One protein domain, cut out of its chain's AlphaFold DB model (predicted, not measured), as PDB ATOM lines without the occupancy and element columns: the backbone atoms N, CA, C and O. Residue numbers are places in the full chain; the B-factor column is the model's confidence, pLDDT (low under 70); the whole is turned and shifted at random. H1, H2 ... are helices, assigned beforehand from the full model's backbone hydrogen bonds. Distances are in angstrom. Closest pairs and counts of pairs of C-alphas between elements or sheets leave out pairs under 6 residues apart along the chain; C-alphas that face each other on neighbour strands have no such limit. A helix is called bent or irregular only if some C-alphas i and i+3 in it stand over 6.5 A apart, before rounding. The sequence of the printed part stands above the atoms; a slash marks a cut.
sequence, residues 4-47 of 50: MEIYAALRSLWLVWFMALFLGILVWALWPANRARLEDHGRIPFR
ATOM      1  N   MET A   4     113.797 135.578 113.670       90.44
ATOM      2  CA  MET A   4     114.305 136.053 112.385       90.44
ATOM      3  C   MET A   4     113.979 137.530 112.120       90.44
ATOM      4  O   MET A   4     114.836 138.268 111.634       90.44
ATOM      5  N   GLU A   5     112.780 137.988 112.485       89.62
ATOM      6  CA  GLU A   5     112.363 139.389 112.327       89.62
ATOM      7  C   GLU A   5     113.174 140.309 113.246       89.62
ATOM      8  O   GLU A   5     113.645 141.368 112.827       89.62
ATOM      9  N   ILE A   6     113.402 139.870 114.489       89.81
ATOM     10  CA  ILE A   6     114.216 140.598 115.470       89.81
ATOM     11  C   ILE A   6     115.653 140.727 114.960       89.81
ATOM     12  O   ILE A   6     116.236 141.810 115.017       89.81
ATOM     13  N   TYR A   7     116.218 139.644 114.420       90.88
ATOM     14  CA  TYR A   7     117.568 139.653 113.865       90.88
ATOM     15  C   TYR A   7     117.701 140.615 112.676       90.88
ATOM     16  O   TYR A   7     118.648 141.404 112.620       90.88
ATOM     17  N   ALA A   8     116.741 140.598 111.748       89.25
ATOM     18  CA  ALA A   8     116.730 141.507 110.606       89.25
ATOM     19  C   ALA A   8     116.645 142.982 111.044       89.25
ATOM     20  O   ALA A   8     117.413 143.819 110.557       89.25
ATOM     21  N   ALA A   9     115.782 143.292 112.016       88.31
ATOM     22  CA  ALA A   9     115.660 144.633 112.579       88.31
ATOM     23  C   ALA A   9     116.970 145.095 113.243       88.31
ATOM     24  O   ALA A   9     117.473 146.179 112.937       88.31
ATOM     25  N   LEU A  10     117.578 144.249 114.080       89.88
ATOM     26  CA  LEU A  10     118.821 144.561 114.792       89.88
ATOM     27  C   LEU A  10     120.004 144.774 113.834       89.88
ATOM     28  O   LEU A  10     120.823 145.670 114.040       89.88
ATOM     29  N   ARG A  11     120.062 143.998 112.745       89.38
ATOM     30  CA  ARG A  11     121.061 144.173 111.683       89.38
ATOM     31  C   ARG A  11     120.906 145.520 110.974       89.38
ATOM     32  O   ARG A  11     121.908 146.175 110.696       89.38
ATOM     33  N   SER A  12     119.675 145.938 110.683       89.62
ATOM     34  CA  SER A  12     119.412 147.228 110.025       89.62
ATOM     35  C   SER A  12     119.745 148.422 110.929       89.62
ATOM     36  O   SER A  12     120.297 149.422 110.468       89.62
ATOM     37  N   LEU A  13     119.505 148.275 112.236       94.31
ATOM     38  CA  LEU A  13     119.805 149.277 113.253       94.31
ATOM     39  C   LEU A  13     121.309 149.580 113.327       94.31
ATOM     40  O   LEU A  13     121.691 150.727 113.551       94.31
ATOM     41  N   TRP A  14     122.161 148.580 113.078       93.50
ATOM     42  CA  TRP A  14     123.612 148.756 113.002       93.50
ATOM     43  C   TRP A  14     123.984 149.825 111.969       93.50
ATOM     44  O   TRP A  14     124.613 150.819 112.318       93.50
ATOM     45  N   LEU A  15     123.522 149.679 110.723       93.06
ATOM     46  CA  LEU A  15     123.817 150.624 109.641       93.06
ATOM     47  C   LEU A  15     123.404 152.055 110.007       93.06
ATOM     48  O   LEU A  15     124.195 152.981 109.838       93.06
ATOM     49  N   VAL A  16     122.194 152.222 110.548       96.31
ATOM     50  CA  VAL A  16     121.671 153.533 110.959       96.31
ATOM     51  C   VAL A  16     122.545 154.156 112.048       96.31
ATOM     52  O   VAL A  16     122.872 155.338 111.955       96.31
ATOM     53  N   TRP A  17     122.990 153.374 113.035       96.19
ATOM     54  CA  TRP A  17     123.881 153.872 114.085       96.19
ATOM     55  C   TRP A  17     125.244 154.321 113.557       96.19
ATOM     56  O   TRP A  17     125.710 155.384 113.963       96.19
ATOM     57  N   PHE A  18     125.867 153.584 112.631       96.75
ATOM     58  CA  PHE A  18     127.131 154.029 112.020       96.75
ATOM     59  C   PHE A  18     126.957 155.310 111.223       96.75
ATOM     60  O   PHE A  18     127.801 156.203 111.294       96.75
ATOM     61  N   MET A  19     125.845 155.421 110.504       97.56
ATOM     62  CA  MET A  19     125.504 156.615 109.746       97.56
ATOM     63  C   MET A  19     125.327 157.815 110.694       97.56
ATOM     64  O   MET A  19     125.953 158.858 110.504       97.56
ATOM     65  N   ALA A  20     124.555 157.650 111.772       98.06
ATOM     66  CA  ALA A  20     124.350 158.687 112.781       98.06
ATOM     67  C   ALA A  20     125.661 159.103 113.469       98.06
ATOM     68  O   ALA A  20     125.927 160.297 113.607       98.06
ATOM     69  N   LEU A  21     126.509 158.140 113.847       98.31
ATOM     70  CA  LEU A  21     127.824 158.404 114.433       98.31
ATOM     71  C   LEU A  21     128.716 159.191 113.466       98.31
ATOM     72  O   LEU A  21     129.326 160.184 113.860       98.31
ATOM     73  N   PHE A  22     128.762 158.779 112.198       98.25
ATOM     74  CA  PHE A  22     129.533 159.460 111.164       98.25
ATOM     75  C   PHE A  22     129.078 160.910 110.978       98.25
ATOM     76  O   PHE A  22     129.917 161.810 110.981       98.25
ATOM     77  N   LEU A  23     127.767 161.166 110.887       98.56
ATOM     78  CA  LEU A  23     127.260 162.541 110.826       98.56
ATOM     79  C   LEU A  23     127.575 163.330 112.087       98.56
ATOM     80  O   LEU A  23     127.922 164.499 111.979       98.56
ATOM     81  N   GLY A  24     127.486 162.713 113.265       98.12
ATOM     82  CA  GLY A  24     127.872 163.359 114.517       98.12
ATOM     83  C   GLY A  24     129.324 163.837 114.478       98.12
ATOM     84  O   GLY A  24     129.604 164.992 114.799       98.12
ATOM     85  N   ILE A  25     130.236 162.985 114.000       97.25
ATOM     86  CA  ILE A  25     131.647 163.337 113.802       97.25
ATOM     87  C   ILE A  25     131.794 164.430 112.742       97.25
ATOM     88  O   ILE A  25     132.543 165.376 112.962       97.25
ATOM     89  N   LEU A  26     131.080 164.338 111.616       97.19
ATOM     90  CA  LEU A  26     131.142 165.323 110.537       97.19
ATOM     91  C   LEU A  26     130.683 166.705 111.014       97.19
ATOM     92  O   LEU A  26     131.383 167.692 110.810       97.19
ATOM     93  N   VAL A  27     129.536 166.770 111.693       97.50
ATOM     94  CA  VAL A  27     129.003 168.003 112.283       97.50
ATOM     95  C   VAL A  27     130.002 168.570 113.279       97.50
ATOM     96  O   VAL A  27     130.328 169.747 113.190       97.50
ATOM     97  N   TRP A  28     130.546 167.746 114.176       95.81
ATOM     98  CA  TRP A  28     131.572 168.177 115.126       95.81
ATOM     99  C   TRP A  28     132.839 168.684 114.427       95.81
ATOM    100  O   TRP A  28     133.387 169.709 114.828       95.81
ATOM    101  N   ALA A  29     133.311 168.004 113.384       95.19
ATOM    102  CA  ALA A  29     134.534 168.364 112.677       95.19
ATOM    103  C   ALA A  29     134.376 169.659 111.867       95.19
ATOM    104  O   ALA A  29     135.276 170.493 111.846       95.19
ATOM    105  N   LEU A  30     133.222 169.846 111.225       93.75
ATOM    106  CA  LEU A  30     132.926 171.025 110.411       93.75
ATOM    107  C   LEU A  30     132.408 172.211 111.235       93.75
ATOM    108  O   LEU A  30     132.333 173.326 110.717       93.75
ATOM    109  N   TRP A  31     132.066 172.006 112.510       96.50
ATOM    110  CA  TRP A  31     131.600 173.080 113.380       96.50
ATOM    111  C   TRP A  31     132.683 174.161 113.543       96.50
ATOM    112  O   TRP A  31     133.841 173.836 113.833       96.50
ATOM    113  N   PRO A  32     132.338 175.459 113.443       91.81
ATOM    114  CA  PRO A  32     133.316 176.550 113.437       91.81
ATOM    115  C   PRO A  32     134.221 176.580 114.677       91.81
ATOM    116  O   PRO A  32     135.401 176.906 114.559       91.81
ATOM    117  N   ALA A  33     133.713 176.171 115.845       92.00
ATOM    118  CA  ALA A  33     134.493 176.106 117.085       92.00
ATOM    119  C   ALA A  33     135.677 175.118 117.026       92.00
ATOM    120  O   ALA A  33     136.661 175.295 117.738       92.00
ATOM    121  N   ASN A  34     135.611 174.094 116.172       93.06
ATOM    122  CA  ASN A  34     136.670 173.092 116.034       93.06
ATOM    123  C   ASN A  34     137.624 173.366 114.870       93.06
ATOM    124  O   ASN A  34     138.684 172.743 114.800       93.06
ATOM    125  N   ARG A  35     137.279 174.306 113.982       88.75
ATOM    126  CA  ARG A  35     138.015 174.570 112.742       88.75
ATOM    127  C   ARG A  35     139.485 174.900 112.990       88.75
ATOM    128  O   ARG A  35     140.345 174.264 112.394       88.75
ATOM    129  N   ALA A  36     139.773 175.833 113.901       89.62
ATOM    130  CA  ALA A  36     141.147 176.242 114.204       89.62
ATOM    131  C   ALA A  36     141.994 175.077 114.745       89.62
ATOM    132  O   ALA A  36     143.121 174.877 114.308       89.62
ATOM    133  N   ARG A  37     141.423 174.264 115.646       91.44
ATOM    134  CA  ARG A  37     142.101 173.090 116.218       91.44
ATOM    135  C   ARG A  37     142.404 172.034 115.152       91.44
ATOM    136  O   ARG A  37     143.481 171.455 115.145       91.44
ATOM    137  N   LEU A  38     141.452 171.764 114.263       92.62
ATOM    138  CA  LEU A  38     141.618 170.751 113.218       92.62
ATOM    139  C   LEU A  38     142.582 171.204 112.118       92.62
ATOM    140  O   LEU A  38     143.362 170.393 111.627       92.62
ATOM    141  N   GLU A  39     142.568 172.490 111.768       91.12
ATOM    142  CA  GLU A  39     143.549 173.063 110.847       91.12
ATOM    143  C   GLU A  39     144.967 172.985 111.429       91.12
ATOM    144  O   GLU A  39     145.902 172.628 110.715       91.12
ATOM    145  N   ASP A  40     145.118 173.230 112.734       92.56
ATOM    146  CA  ASP A  40     146.389 173.076 113.444       92.56
ATOM    147  C   ASP A  40     146.929 171.641 113.375       92.56
ATOM    148  O   ASP A  40     148.097 171.427 113.050       92.56
ATOM    149  N   HIS A  41     146.062 170.645 113.586       92.81
ATOM    150  CA  HIS A  41     146.438 169.237 113.456       92.81
ATOM    151  C   HIS A  41     146.905 168.885 112.037       92.81
ATOM    152  O   HIS A  41     147.869 168.141 111.871       92.81
ATOM    153  N   GLY A  42     146.261 169.448 111.009       90.19
ATOM    154  CA  GLY A  42     146.677 169.271 109.616       90.19
ATOM    155  C   GLY A  42     148.052 169.873 109.309       90.19
ATOM    156  O   GLY A  42     148.700 169.459 108.351       90.19
ATOM    157  N   ARG A  43     148.520 170.822 110.132       91.50
ATOM    158  CA  ARG A  43     149.840 171.446 109.996       91.50
ATOM    159  C   ARG A  43     150.964 170.680 110.685       91.50
ATOM    160  O   ARG A  43     152.114 170.999 110.412       91.50
ATOM    161  N   ILE A  44     150.667 169.675 111.517       90.56
ATOM    162  CA  ILE A  44     151.681 168.910 112.266       90.56
ATOM    163  C   ILE A  44     152.807 168.382 111.357       90.56
ATOM    164  O   ILE A  44     153.958 168.652 111.677       90.56
ATOM    165  N   PRO A  45     152.543 167.731 110.204       87.44
ATOM    166  CA  PRO A  45     153.622 167.229 109.343       87.44
ATOM    167  C   PRO A  45     154.484 168.323 108.699       87.44
ATOM    168  O   PRO A  45     155.548 168.028 108.166       87.44
ATOM    169  N   PHE A  46     154.007 169.570 108.695       87.06
ATOM    170  CA  PHE A  46     154.677 170.726 108.095       87.06
ATOM    171  C   PHE A  46     155.353 171.625 109.135       87.06
ATOM    172  O   PHE A  46     155.954 172.638 108.769       87.06
ATOM    173  N   ARG A  47     155.222 171.302 110.425       85.44
ATOM    174  CA  ARG A  47     155.977 171.966 111.484       85.44
ATOM    175  C   ARG A  47     157.420 171.475 111.390       85.44
ATOM    176  O   ARG A  47     157.688 170.292 111.551       85.44
TER     177      ARG A  47
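This is residues 4 to 47 of the 50 residues of a protein of Stella humosa (UniProt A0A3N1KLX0). One long helix, H1, makes most of the length, and a shorter helix, H2, turns off its last end, so that the two meet in a corner like an L. The arms of the L are nearly bare of contacts with each other. The printed part has 44 residues with two named helices, H1 then H2, and no named strand: all helix. It is extended, with a radius of gyration of the C-alphas of 17.1 A and spans of 55 by 21 by 7 A.

H1, residues 4 to 30, begins at C-alpha 4 (114.305, 136.053, 112.385) and is 39.7 A long. H2, residues 32 to 46, is 22.8 A long and ends at C-alpha 46 (154.677, 170.726, 108.095). H2 is irregular: C-alphas 33 and 36 are 7.3 A apart.

H1 and H2 only just touch, only at the corner by their link, with 3 pairs of C-alphas within 8 A. H1 touches H2 with residues 28 to 29 alone, and H2 touches H1 with residues 34 to 38 alone; the closest C-alphas of the two are those of Ala 29 and Arg 35, 7.1 A apart. Their lines are about perpendicular, at 80 degrees. O i to N i+4 pairs are within hydrogen-bond range in 22 of 23 cases in H1 and 7 of 11 in H2.

The two C-alphas farthest apart, those of Met 4 and Arg 47, are 55.0 A apart. The printed part has no cut, and the link from H1 to H2 is tight. Residues 4 to 28 stand free. No printed residue is under 70 in pLDDT.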